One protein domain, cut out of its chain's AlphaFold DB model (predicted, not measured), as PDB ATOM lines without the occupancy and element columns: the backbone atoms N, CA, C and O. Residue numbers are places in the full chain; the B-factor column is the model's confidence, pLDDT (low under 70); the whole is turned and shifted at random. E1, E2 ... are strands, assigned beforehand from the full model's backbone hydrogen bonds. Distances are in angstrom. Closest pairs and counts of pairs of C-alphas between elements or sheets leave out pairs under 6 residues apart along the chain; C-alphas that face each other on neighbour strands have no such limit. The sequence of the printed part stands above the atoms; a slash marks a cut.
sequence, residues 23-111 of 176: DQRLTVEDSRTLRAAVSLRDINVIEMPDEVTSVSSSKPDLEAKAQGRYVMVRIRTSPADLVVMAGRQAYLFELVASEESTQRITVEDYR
ATOM      1  N   ASP A  23     -36.069   9.555 -47.707       80.44
ATOM      2  CA  ASP A  23     -35.696  10.966 -47.678       80.44
ATOM      3  C   ASP A  23     -36.923  11.798 -47.293       80.44
ATOM      4  O   ASP A  23     -37.887  11.920 -48.052       80.44
ATOM      5  N   GLN A  24     -36.876  12.392 -46.104       85.00
ATOM      6  CA  GLN A  24     -37.873  13.332 -45.614       85.00
ATOM      7  C   GLN A  24     -37.342  14.760 -45.743       85.00
ATOM      8  O   GLN A  24     -36.187  15.047 -45.431       85.00
ATOM      9  N   ARG A  25     -38.207  15.692 -46.143       88.12
ATOM     10  CA  ARG A  25     -37.900  17.124 -46.150       88.12
ATOM     11  C   ARG A  25     -38.825  17.874 -45.207       88.12
ATOM     12  O   ARG A  25     -40.039  17.690 -45.260       88.12
ATOM     13  N   LEU A  26     -38.242  18.700 -44.347       87.75
ATOM     14  CA  LEU A  26     -38.957  19.523 -43.381       87.75
ATOM     15  C   LEU A  26     -38.701  20.992 -43.666       87.75
ATOM     16  O   LEU A  26     -37.561  21.447 -43.620       87.75
ATOM     17  N   THR A  27     -39.776  21.723 -43.927       86.31
ATOM     18  CA  THR A  27     -39.731  23.162 -44.156       86.31
ATOM     19  C   THR A  27     -40.106  23.917 -42.889       86.31
ATOM     20  O   THR A  27     -41.155  23.669 -42.286       86.31
ATOM     21  N   VAL A  28     -39.239  24.844 -42.489       84.19
ATOM     22  CA  VAL A  28     -39.433  25.711 -41.328       84.19
ATOM     23  C   VAL A  28     -39.963  27.058 -41.802       84.19
ATOM     24  O   VAL A  28     -39.248  27.840 -42.421       84.19
ATOM     25  N   GLU A  29     -41.242  27.299 -41.528       75.56
ATOM     26  CA  GLU A  29     -41.940  28.552 -41.858       75.56
ATOM     27  C   GLU A  29     -42.063  29.466 -40.630       75.56
ATOM     28  O   GLU A  29     -42.064  30.688 -40.745       75.56
ATOM     29  N   ASP A  30     -42.143  28.876 -39.438       70.69
ATOM     30  CA  ASP A  30     -42.347  29.545 -38.158       70.69
ATOM     31  C   ASP A  30     -41.596  28.789 -37.038       70.69
ATOM     32  O   ASP A  30     -40.830  27.857 -37.287       70.69
ATOM     33  N   SER A  31     -41.789  29.196 -35.782       72.44
ATOM     34  CA  SER A  31     -41.170  28.546 -34.615       72.44
ATOM     35  C   SER A  31     -41.952  27.325 -34.094       72.44
ATOM     36  O   SER A  31     -41.820  26.980 -32.916       72.44
ATOM     37  N   ARG A  32     -42.807  26.687 -34.910       82.19
ATOM     38  CA  ARG A  32     -43.598  25.518 -34.485       82.19
ATOM     39  C   ARG A  32     -42.754  24.252 -34.364       82.19
ATOM     40  O   ARG A  32     -41.691  24.116 -34.964       82.19
ATOM     41  N   THR A  33     -43.287  23.282 -33.627       86.94
ATOM     42  CA  THR A  33     -42.718  21.934 -33.555       86.94
ATOM     43  C   THR A  33     -42.783  21.241 -34.915       86.94
ATOM     44  O   THR A  33     -43.854  21.116 -35.512       86.94
ATOM     45  N   LEU A  34     -41.645  20.743 -35.384       89.69
ATOM     46  CA  LEU A  34     -41.509  20.004 -36.634       89.69
ATOM     47  C   LEU A  34     -41.732  18.513 -36.385       89.69
ATOM     48  O   LEU A  34     -41.056  17.904 -35.561       89.69
ATOM     49  N   ARG A  35     -42.659  17.893 -37.113       90.94
ATOM     50  CA  ARG A  35     -42.892  16.447 -37.011       90.94
ATOM     51  C   ARG A  35     -41.952  15.681 -37.930       90.94
ATOM     52  O   ARG A  35     -42.093  15.757 -39.147       90.94
ATOM     53  N   ALA A  36     -41.029  14.920 -37.351       90.88
ATOM     54  CA  ALA A  36     -40.074  14.105 -38.092       90.88
ATOM     55  C   ALA A  36     -40.407  12.617 -37.952       90.88
ATOM     56  O   ALA A  36     -40.561  12.109 -36.842       90.88
ATOM     57  N   ALA A  37     -40.508  11.923 -39.079       90.44
ATOM     58  CA  ALA A  37     -40.694  10.486 -39.125       90.44
ATOM     59  C   ALA A  37     -39.327   9.810 -38.929       90.44
ATOM     60  O   ALA A  37     -38.363  10.142 -39.612       90.44
ATOM     61  N   VAL A  38     -39.217   8.883 -37.977       90.94
ATOM     62  CA  VAL A  38     -37.948   8.231 -37.619       90.94
ATOM     63  C   VAL A  38     -38.097   6.718 -37.515       90.94
ATOM     64  O   VAL A  38     -39.086   6.203 -36.993       90.94
ATOM     65  N   SER A  39     -37.083   5.987 -37.967       89.38
ATOM     66  CA  SER A  39     -36.953   4.556 -37.703       89.38
ATOM     67  C   SER A  39     -36.576   4.335 -36.237       89.38
ATOM     68  O   SER A  39     -35.632   4.941 -35.728       89.38
ATOM     69  N   LEU A  40     -37.283   3.426 -35.560       89.50
ATOM     70  CA  LEU A  40     -36.919   2.965 -34.209       89.50
ATOM     71  C   LEU A  40     -35.842   1.865 -34.220       89.50
ATOM     72  O   LEU A  40     -35.374   1.430 -33.166       89.50
ATOM     73  N   ARG A  41     -35.501   1.344 -35.406       87.06
ATOM     74  CA  ARG A  41     -34.567   0.217 -35.577       87.06
ATOM     75  C   ARG A  41     -33.185   0.688 -36.010       87.06
ATOM     76  O   ARG A  41     -32.185   0.155 -35.528       87.06
ATOM     77  N   ASP A  42     -33.149   1.693 -36.876       88.12
ATOM     78  CA  ASP A  42     -31.931   2.197 -37.502       88.12
ATOM     79  C   ASP A  42     -31.495   3.545 -36.910       88.12
ATOM     80  O   ASP A  42     -32.181   4.150 -36.085       88.12
ATOM     81  N   ILE A  43     -30.318   4.017 -37.325       89.25
ATOM     82  CA  ILE A  43     -29.883   5.391 -37.053       89.25
ATOM     83  C   ILE A  43     -30.590   6.310 -38.049       89.25
ATOM     84  O   ILE A  43     -30.595   6.040 -39.246       89.25
ATOM     85  N   ASN A  44     -31.130   7.416 -37.553       91.44
ATOM     86  CA  ASN A  44     -31.706   8.479 -38.367       91.44
ATOM     87  C   ASN A  44     -30.705   9.631 -38.457       91.44
ATOM     88  O   ASN A  44     -29.950   9.874 -37.510       91.44
ATOM     89  N   VAL A  45     -30.691  10.340 -39.580       93.06
ATOM     90  CA  VAL A  45     -29.790  11.477 -39.796       93.06
ATOM     91  C   VAL A  45     -30.620  12.700 -40.135       93.06
ATOM     92  O   VAL A  45     -31.348  12.691 -41.119       93.06
ATOM     93  N   ILE A  46     -30.485  13.755 -39.338       94.06
ATOM     94  CA  ILE A  46     -31.106  15.053 -39.584       94.06
ATOM     95  C   ILE A  46     -30.023  16.007 -40.088       94.06
ATOM     96  O   ILE A  46     -29.033  16.247 -39.404       94.06
ATOM     97  N   GLU A  47     -30.192  16.527 -41.292       94.50
ATOM     98  CA  GLU A  47     -29.344  17.549 -41.890       94.50
ATOM     99  C   GLU A  47     -29.956  18.925 -41.630       94.50
ATOM    100  O   GLU A  47     -31.044  19.239 -42.113       94.50
ATOM    101  N   MET A  48     -29.245  19.734 -40.854       94.19
ATOM    102  CA  MET A  48     -29.659  21.073 -40.452       94.19
ATOM    103  C   MET A  48     -29.195  22.126 -41.474       94.19
ATOM    104  O   MET A  48     -28.178  21.927 -42.156       94.19
ATOM    105  N   PRO A  49     -29.896  23.271 -41.586       91.00
ATOM    106  CA  PRO A  49     -29.506  24.359 -42.486       91.00
ATOM    107  C   PRO A  49     -28.157  24.983 -42.092       91.00
ATOM    108  O   PRO A  49     -27.362  25.308 -42.969       91.00
ATOM    109  N   ASP A  50     -27.861  25.034 -40.790       91.31
ATOM    110  CA  ASP A  50     -26.635  25.589 -40.210       91.31
ATOM    111  C   ASP A  50     -25.881  24.572 -39.338       91.31
ATOM    112  O   ASP A  50     -26.355  23.467 -39.062       91.31
ATOM    113  N   GLU A  51     -24.676  24.949 -38.903       91.81
ATOM    114  CA  GLU A  51     -23.863  24.148 -37.989       91.81
ATOM    115  C   GLU A  51     -24.534  24.005 -36.615       91.81
ATOM    116  O   GLU A  51     -25.018  24.974 -36.019       91.81
ATOM    117  N   VAL A  52     -24.562  22.772 -36.112       94.06
ATOM    118  CA  VAL A  52     -25.234  22.405 -34.869       94.06
ATOM    119  C   VAL A  52     -24.318  22.675 -33.687       94.06
ATOM    120  O   VAL A  52     -23.230  22.115 -33.577       94.06
ATOM    121  N   THR A  53     -24.794  23.506 -32.767       92.56
ATOM    122  CA  THR A  53     -24.060  23.895 -31.558       92.56
ATOM    123  C   THR A  53     -24.438  23.035 -30.360       92.56
ATOM    124  O   THR A  53     -23.585  22.715 -29.533       92.56
ATOM    125  N   SER A  54     -25.705  22.626 -30.255       91.56
ATOM    126  CA  SER A  54     -26.161  21.737 -29.189       91.56
ATOM    127  C   SER A  54     -27.396  20.936 -29.589       91.56
ATOM    128  O   SER A  54     -28.173  21.326 -30.462       91.56
ATOM    129  N   VAL A  55     -27.553  19.782 -28.941       94.12
ATOM    130  CA  VAL A  55     -28.700  18.890 -29.107       94.12
ATOM    131  C   VAL A  55     -29.116  18.385 -27.735       94.12
ATOM    132  O   VAL A  55     -28.265  17.986 -26.941       94.12
ATOM    133  N   SER A  56     -30.413  18.408 -27.455       92.56
ATOM    134  CA  SER A  56     -30.976  17.963 -26.183       92.56
ATOM    135  C   SER A  56     -32.313  17.271 -26.402       92.56
ATOM    136  O   SER A  56     -33.079  17.644 -27.285       92.56
ATOM    137  N   SER A  57     -32.621  16.288 -25.567       91.69
ATOM    138  CA  SER A  57     -33.920  15.621 -25.523       91.69
ATOM    139  C   SER A  57     -34.302  15.376 -24.072       91.69
ATOM    140  O   SER A  57     -33.430  15.112 -23.241       91.69
ATOM    141  N   SER A  58     -35.596  15.444 -23.757       88.62
ATOM    142  CA  SER A  58     -36.091  15.010 -22.448       88.62
ATOM    143  C   SER A  58     -36.142  13.481 -22.306       88.62
ATOM    144  O   SER A  58     -36.294  12.967 -21.194       88.62
ATOM    145  N   LYS A  59     -36.008  12.738 -23.415       89.50
ATOM    146  CA  LYS A  59     -36.155  11.280 -23.446       89.50
ATOM    147  C   LYS A  59     -34.832  10.569 -23.144       89.50
ATOM    148  O   LYS A  59     -33.871  10.733 -23.890       89.50
ATOM    149  N   PRO A  60     -34.775   9.732 -22.089       84.19
ATOM    150  CA  PRO A  60     -33.533   9.078 -21.672       84.19
ATOM    151  C   PRO A  60     -33.089   7.945 -22.609       84.19
ATOM    152  O   PRO A  60     -31.931   7.545 -22.578       84.19
ATOM    153  N   ASP A  61     -33.998   7.406 -23.420       88.00
ATOM    154  CA  ASP A  61     -33.737   6.343 -24.395       88.00
ATOM    155  C   ASP A  61     -33.409   6.874 -25.802       88.00
ATOM    156  O   ASP A  61     -33.239   6.084 -26.737       88.00
ATOM    157  N   LEU A  62     -33.327   8.200 -25.948       92.44
ATOM    158  CA  LEU A  62     -32.919   8.877 -27.168       92.44
ATOM    159  C   LEU A  62     -31.438   9.258 -27.073       92.44
ATOM    160  O   LEU A  62     -31.025  10.080 -26.260       92.44
ATOM    161  N   GLU A  63     -30.636   8.683 -27.962       92.81
ATOM    162  CA  GLU A  63     -29.239   9.050 -28.159       92.81
ATOM    163  C   GLU A  63     -29.134   9.981 -29.370       92.81
ATOM    164  O   GLU A  63     -29.435   9.578 -30.495       92.81
ATOM    165  N   ALA A  64     -28.669  11.212 -29.157       93.19
ATOM    166  CA  ALA A  64     -28.401  12.158 -30.233       93.19
ATOM    167  C   ALA A  64     -26.942  12.621 -30.217       93.19
ATOM    168  O   ALA A  64     -26.374  12.903 -29.161       93.19
ATOM    169  N   LYS A  65     -26.330  12.703 -31.400       93.94
ATOM    170  CA  LYS A  65     -24.968  13.216 -31.589       93.94
ATOM    171  C   LYS A  65     -24.933  14.192 -32.750       93.94
ATOM    172  O   LYS A  65     -25.355  13.850 -33.850       93.94
ATOM    173  N   ALA A  66     -24.390  15.379 -32.509       93.94
ATOM    174  CA  ALA A  66     -24.158  16.379 -33.540       93.94
ATOM    175  C   ALA A  66     -22.741  16.269 -34.115       93.94
ATOM    176  O   ALA A  66     -21.778  16.056 -33.376       93.94
ATOM    177  N   GLN A  67     -22.620  16.440 -35.428       93.31
ATOM    178  CA  GLN A  67     -21.354  16.557 -36.138       93.31
ATOM    179  C   GLN A  67     -21.510  17.533 -37.310       93.31
ATOM    180  O   GLN A  67     -22.086  17.200 -38.348       93.31
ATOM    181  N   GLY A  68     -20.987  18.750 -37.145       93.25
ATOM    182  CA  GLY A  68     -21.167  19.828 -38.115       93.25
ATOM    183  C   GLY A  68     -22.652  20.146 -38.296       93.25
ATOM    184  O   GLY A  68     -23.335  20.507 -37.344       93.25
ATOM    185  N   ARG A  69     -23.170  19.960 -39.512       94.31
ATOM    186  CA  ARG A  69     -24.588  20.177 -39.853       94.31
ATOM    187  C   ARG A  69     -25.487  18.957 -39.631       94.31
ATOM    188  O   ARG A  69     -26.688  19.036 -39.855       94.31
ATOM    189  N   TYR A  70     -24.922  17.824 -39.230       94.50
ATOM    190  CA  TYR A  70     -25.653  16.566 -39.133       94.50
ATOM    191  C   TYR A  70     -25.934  16.201 -37.680       94.50
ATOM    192  O   TYR A  70     -25.041  16.245 -36.834       94.50
ATOM    193  N   VAL A  71     -27.162  15.773 -37.402       94.94
ATOM    194  CA  VAL A  71     -27.572  15.190 -36.124       94.94
ATOM    195  C   VAL A  71     -27.932  13.731 -36.353       94.94
ATOM    196  O   VAL A  71     -28.892  13.408 -37.044       94.94
ATOM    197  N   MET A  72     -27.151  12.833 -35.768       94.50
ATOM    198  CA  MET A  72     -27.421  11.400 -35.762       94.50
ATOM    199  C   MET A  72     -28.291  11.072 -34.556       94.50
ATOM    200  O   MET A  72     -27.893  11.354 -33.424       94.50
ATOM    201  N   VAL A  73     -29.451  10.465 -34.790       94.00
ATOM    202  CA  VAL A  73     -30.445  10.160 -33.758       94.00
ATOM    203  C   VAL A  73     -30.754   8.671 -33.751       94.00
ATOM    204  O   VAL A  73     -31.156   8.091 -34.762       94.00
ATOM    205  N   ARG A  74     -30.606   8.052 -32.581       92.88
ATOM    206  CA  ARG A  74     -31.080   6.701 -32.292       92.88
ATOM    207  C   ARG A  74     -32.114   6.778 -31.182       92.88
ATOM    208  O   ARG A  74     -31.862   7.334 -30.123       92.88
ATOM    209  N   ILE A  75     -33.268   6.185 -31.432       91.44
ATOM    210  CA  ILE A  75     -34.446   6.271 -30.577       91.44
ATOM    211  C   ILE A  75     -35.084   4.887 -30.501       91.44
ATOM    212  O   ILE A  75     -35.117   4.170 -31.500       91.44
ATOM    213  N   ARG A  76     -35.552   4.486 -29.316       89.50
ATOM    214  CA  ARG A  76     -36.199   3.177 -29.116       89.50
ATOM    215  C   ARG A  76     -37.695   3.294 -28.859       89.50
ATOM    216  O   ARG A  76     -38.431   2.371 -29.200       89.50
ATOM    217  N   THR A  77     -38.144   4.410 -28.289       87.69
ATOM    218  CA  THR A  77     -39.557   4.681 -28.026       87.69
ATOM    219  C   THR A  77     -40.020   5.961 -28.712       87.69
ATOM    220  O   THR A  77     -39.287   6.935 -28.797       87.69
ATOM    221  N   SER A  78     -41.255   5.962 -29.208       87.00
ATOM    222  CA  SER A  78     -41.897   7.110 -29.857       87.00
ATOM    223  C   SER A  78     -43.249   7.386 -29.188       87.00
ATOM    224  O   SER A  78     -43.921   6.424 -28.805       87.00
ATOM    225  N   PRO A  79     -43.695   8.653 -29.088       89.69
ATOM    226  CA  PRO A  79     -43.025   9.859 -29.587       89.69
ATOM    227  C   PRO A  79     -41.911  10.369 -28.656       89.69
ATOM    228  O   PRO A  79     -41.920  10.096 -27.448       89.69
ATOM    229  N   ALA A  80     -40.973  11.138 -29.212       91.69
ATOM    230  CA  ALA A  80     -39.913  11.824 -28.467       91.69
ATOM    231  C   ALA A  80     -39.741  13.277 -28.913       91.69
ATOM    232  O   ALA A  80     -39.947  13.607 -30.075       91.69
ATOM    233  N   ASP A  81     -39.328  14.132 -27.987       92.75
ATOM    234  CA  ASP A  81     -38.918  15.503 -28.254       92.75
ATOM    235  C   ASP A  81     -37.413  15.568 -28.533       92.75
ATOM    236  O   ASP A  81     -36.613  14.895 -27.879       92.75
ATOM    237  N   LEU A  82     -37.017  16.400 -29.489       94.06
ATOM    238  CA  LEU A  82     -35.620  16.715 -29.757       94.06
ATOM    239  C   LEU A  82     -35.487  18.211 -30.018       94.06
ATOM    240  O   LEU A  82     -36.133  18.754 -30.907       94.06
ATOM    241  N   VAL A  83     -34.626  18.869 -29.257       93.25
ATOM    242  CA  VAL A  83     -34.260  20.269 -29.456       93.25
ATOM    243  C   VAL A  83     -32.876  20.317 -30.077       93.25
ATOM    244  O   VAL A  83     -31.926  19.753 -29.531       93.25
ATOM    245  N   VAL A  84     -32.761  21.004 -31.208       94.38
ATOM    246  CA  VAL A  84     -31.496  21.235 -31.906       94.38
ATOM    247  C   VAL A  84     -31.260  22.734 -31.996       94.38
ATOM    248  O   VAL A  84     -32.093  23.468 -32.524       94.38
ATOM    249  N   MET A  85     -30.113  23.186 -31.504       92.50
ATOM    250  CA  MET A  85     -29.646  24.555 -31.689       92.50
ATOM    251  C   MET A  85     -28.661  24.566 -32.857       92.50
ATOM    252  O   MET A  85     -27.602  23.940 -32.774       92.50
ATOM    253  N   ALA A  86     -28.990  25.275 -33.934       90.69
ATOM    254  CA  ALA A  86     -28.113  25.426 -35.094       90.69
ATOM    255  C   ALA A  86     -28.038  26.897 -35.512       90.69
ATOM    256  O   ALA A  86     -29.058  27.587 -35.585       90.69
ATOM    257  N   GLY A  87     -26.816  27.397 -35.710       86.50
ATOM    258  CA  GLY A  87     -26.576  28.824 -35.925       86.50
ATOM    259  C   GLY A  87     -27.167  29.686 -34.800       86.50
ATOM    260  O   GLY A  87     -26.772  29.576 -33.638       86.50
ATOM    261  N   ARG A  88     -28.128  30.552 -35.147       83.38
ATOM    262  CA  ARG A  88     -28.850  31.438 -34.206       83.38
ATOM    263  C   ARG A  88     -30.288  30.992 -33.925       83.38
ATOM    264  O   ARG A  88     -31.034  31.740 -33.297       83.38
ATOM    265  N   GLN A  89     -30.681  29.816 -34.406       85.94
ATOM    266  CA  GLN A  89     -32.053  29.326 -34.351       85.94
ATOM    267  C   GLN A  89     -32.167  28.083 -33.467       85.94
ATOM    268  O   GLN A  89     -31.241  27.276 -33.345       85.94
ATOM    269  N   ALA A  90     -33.338  27.941 -32.850       88.50
ATOM    270  CA  ALA A  90     -33.745  26.745 -32.132       88.50
ATOM    271  C   ALA A  90     -34.780  25.990 -32.970       88.50
ATOM    272  O   ALA A  90     -35.756  26.583 -33.434       88.50
ATOM    273  N   TYR A  91     -34.581  24.687 -33.130       91.19
ATOM    274  CA  TYR A  91     -35.490  23.793 -33.835       91.19
ATOM    275  C   TYR A  91     -36.023  22.762 -32.848       91.19
ATOM    276  O   TYR A  91     -35.248  22.053 -32.205       91.19
ATOM    277  N   LEU A  92     -37.346  22.685 -32.724       92.44
ATOM    278  CA  LEU A  92     -38.026  21.702 -31.888       92.44
ATOM    279  C   LEU A  92     -38.638  20.634 -32.788       92.44
ATOM    280  O   LEU A  92     -39.473  20.945 -33.633       92.44
ATOM    281  N   PHE A  93     -38.247  19.382 -32.589       93.44
ATOM    282  CA  PHE A  93     -38.773  18.240 -33.318       93.44
ATOM    283  C   PHE A  93     -39.628  17.357 -32.413       93.44
ATOM    284  O   PHE A  93     -39.250  17.046 -31.284       93.44
ATOM    285  N   GLU A  94     -40.756  16.907 -32.949       93.62
ATOM    286  CA  GLU A  94     -41.512  15.762 -32.456       93.62
ATOM    287  C   GLU A  94     -41.168  14.569 -33.353       93.62
ATOM    288  O   GLU A  94     -41.559  14.510 -34.520       93.62
ATOM    289  N   LEU A  95     -40.392  13.635 -32.812       92.75
ATOM    290  CA  LEU A  95     -39.971  12.420 -33.492       92.75
ATOM    291  C   LEU A  95     -41.060  11.354 -33.357       92.75
ATOM    292  O   LEU A  95     -41.389  10.930 -32.245       92.75
ATOM    293  N   VAL A  96     -41.597  10.913 -34.491       92.81
ATOM    294  CA  VAL A  96     -42.684   9.932 -34.587       92.81
ATOM    295  C   VAL A  96     -42.191   8.699 -35.334       92.81
ATOM    296  O   VAL A  96     -41.548   8.810 -36.374       92.81
ATOM    297  N   ALA A  97     -42.489   7.512 -34.813       90.12
ATOM    298  CA  ALA A  97     -42.085   6.256 -35.432       90.12
ATOM    299  C   ALA A  97     -42.646   6.097 -36.854       90.12
ATOM    300  O   ALA A  97     -43.840   6.290 -37.084       90.12
ATOM    301  N   SER A  98     -41.780   5.674 -37.772       85.12
ATOM    302  CA  SER A  98     -42.112   5.238 -39.128       85.12
ATOM    303  C   SER A  98     -41.783   3.756 -39.311       85.12
ATOM    304  O   SER A  98     -40.890   3.222 -38.646       85.12
ATOM    305  N   GLU A  99     -42.503   3.085 -40.212       79.56
ATOM    306  CA  GLU A  99     -42.207   1.700 -40.611       79.56
ATOM    307  C   GLU A  99     -41.033   1.603 -41.598       79.56
ATOM    308  O   GLU A  99     -40.472   0.526 -41.802       79.56
ATOM    309  N   GLU A 100     -40.647   2.726 -42.198       77.00
ATOM    310  CA  GLU A 100     -39.548   2.818 -43.152       77.00
ATOM    311  C   GLU A 100     -38.174   2.722 -42.465       77.00
ATOM    312  O   GLU A 100     -37.954   3.241 -41.366       77.00
ATOM    313  N   SER A 101     -37.222   2.067 -43.135       71.44
ATOM    314  CA  SER A 101     -35.825   1.980 -42.696       71.44
ATOM    315  C   SER A 101     -35.084   3.304 -42.888       71.44
ATOM    316  O   SER A 101     -35.462   4.084 -43.752       71.44
ATOM    317  N   THR A 102     -34.028   3.528 -42.092       69.31
ATOM    318  CA  THR A 102     -33.074   4.667 -42.152       69.31
ATOM    319  C   THR A 102     -33.617   5.956 -42.793       69.31
ATOM    320  O   THR A 102     -33.591   6.120 -44.014       69.31
ATOM    321  N   GLN A 103     -34.038   6.905 -41.957       78.31
ATOM    322  CA  GLN A 103     -34.559   8.196 -42.408       78.31
ATOM    323  C   GLN A 103     -33.437   9.230 -42.508       78.31
ATOM    324  O   GLN A 103     -32.748   9.505 -41.515       78.31
ATOM    325  N   ARG A 104     -33.271   9.827 -43.690       86.81
ATOM    326  CA  ARG A 104     -32.526  11.077 -43.858       86.81
ATOM    327  C   ARG A 104     -33.531  12.219 -43.896       86.81
ATOM    328  O   ARG A 104     -34.372  12.287 -44.782       86.81
ATOM    329  N   ILE A 105     -33.433  13.120 -42.933       90.81
ATOM    330  CA  ILE A 105     -34.335  14.254 -42.773       90.81
ATOM    331  C   ILE A 105     -33.556  15.519 -43.117       90.81
ATOM    332  O   ILE A 105     -32.642  15.886 -42.388       90.81
ATOM    333  N   THR A 106     -33.899  16.201 -44.202       91.56
ATOM    334  CA  THR A 106     -33.297  17.492 -44.556       91.56
ATOM    335  C   THR A 106     -34.196  18.627 -44.088       91.56
ATOM    336  O   THR A 106     -35.383  18.663 -44.420       91.56
ATOM    337  N   VAL A 107     -33.630  19.554 -43.319       90.62
ATOM    338  CA  VAL A 107     -34.330  20.719 -42.774       90.62
ATOM    339  C   VAL A 107     -33.974  21.951 -43.598       90.62
ATOM    340  O   VAL A 107     -32.813  22.350 -43.673       90.62
ATOM    341  N   GLU A 108     -34.988  22.557 -44.203       88.44
ATOM    342  CA  GLU A 108     -34.889  23.811 -44.949       88.44
ATOM    343  C   GLU A 108     -35.513  24.933 -44.114       88.44
ATOM    344  O   GLU A 108     -36.685  24.858 -43.742       88.44
ATOM    345  N   ASP A 109     -34.735  25.973 -43.806       82.12
ATOM    346  CA  ASP A 109     -35.203  27.133 -43.044       82.12
ATOM    347  C   ASP A 109     -35.177  28.394 -43.907       82.12
ATOM    348  O   ASP A 109     -34.130  29.010 -44.105       82.12
ATOM    349  N   TYR A 110     -36.350  28.788 -44.403       71.69
ATOM    350  CA  TYR A 110     -36.503  29.981 -45.237       71.69
ATOM    351  C   TYR A 110     -36.510  31.284 -44.422       71.69
ATOM    352  O   TYR A 110     -36.413  32.369 -44.995       71.69
ATOM    353  N   ARG A 111     -36.549  31.217 -43.081       68.19
ATOM    354  CA  ARG A 111     -36.417  32.407 -42.217       68.19
ATOM    355  C   ARG A 111     -34.999  32.981 -42.269       68.19
ATOM    356  O   ARG A 111     -34.816  34.171 -42.023       68.19
TER     357      ARG A 111
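Overview. This is residues 23 to 111 of the 176 residues of an uncharacterized protein of Nitrospira moscoviensis (UniProt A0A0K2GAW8). This is a compact strand sandwich, two strongly twisted, curled sheets face to face with their strands running nearly in line. At one pair of sheet edges E4 and E5 come close together and at the other E1 and E2, and the chain passes from sheet to sheet at six of its links. The printed part has 89 residues with nine named strands, E1 to E9 along the chain, and no named helix; the class is all strand. One mixed sheet has the order E1 E9 E3 E6 E5, the other, also mixed, E2 E8 E7 E4. The radius of gyration of the C-alphas is 11.6 A, and the rounded outline spans 32 by 22 by 21 A.

Arrangement. Start at E1, residues 23 to 28, an edge strand; its neighbour E9, residues 103 to 109, is parallel at 24 degrees, with N 24 and O 104 2.8 A apart, within hydrogen-bond range. Next comes E3, residues 44 to 47, parallel to E9 at 22 degrees, with N 47 to O 105 at 2.8 A. E6, residues 70 to 74, is antiparallel to E3, with N 46 to O 71 at 2.8 A, and forms a hairpin with the edge strand E5, residues 63 to 67, with N 65 to O 72 at 2.9 A. In the other sheet, E2, residues 34 to 39, is parallel to E8, residues 89 to 98, at 42 degrees; look at N 36 and O 94, 2.9 A apart. E8 forms a hairpin with E7, residues 80 to 86, with N 84 to O 91 at 2.9 A. E7 is antiparallel to E4, residues 52 to 56, with N 85 to O 54 at 2.9 A. The sheets form a sandwich, two sheets face to face, the facing parts 7.6 A centre to centre and the strands at 15 degrees. The closest C-alphas of E4 and E5 are those of Val 52 and Ala 66, 6.3 A; of E1 and E2, Leu 26 and Leu 34, 7.2 A. E1 and E7 are apart.

Along the chain. Find C-alpha 23 at (-35.696, 10.966, -47.678), where E1 begins its 16.5 A; E2 then runs 16.1 A. Pass over the shorter E3, E4, E5 and E6 to E7, 19.2 A. E8, the longest strand with 10 residues, starts at C-alpha 89, (-32.053, 29.326, -34.351), and runs 26.5 A. E9 runs 19.0 A to C-alpha 109 at (-35.203, 27.133, -43.044).

Size, cuts and confidence. The C-alphas of Arg 88 and Glu 99 are the two farthest apart, 33.2 A. The printed part has no cut and no long link; E4 to E5 is short, the others tight. The mean pLDDT of the printed part is 88.5, with residues 102 and 111 under 70.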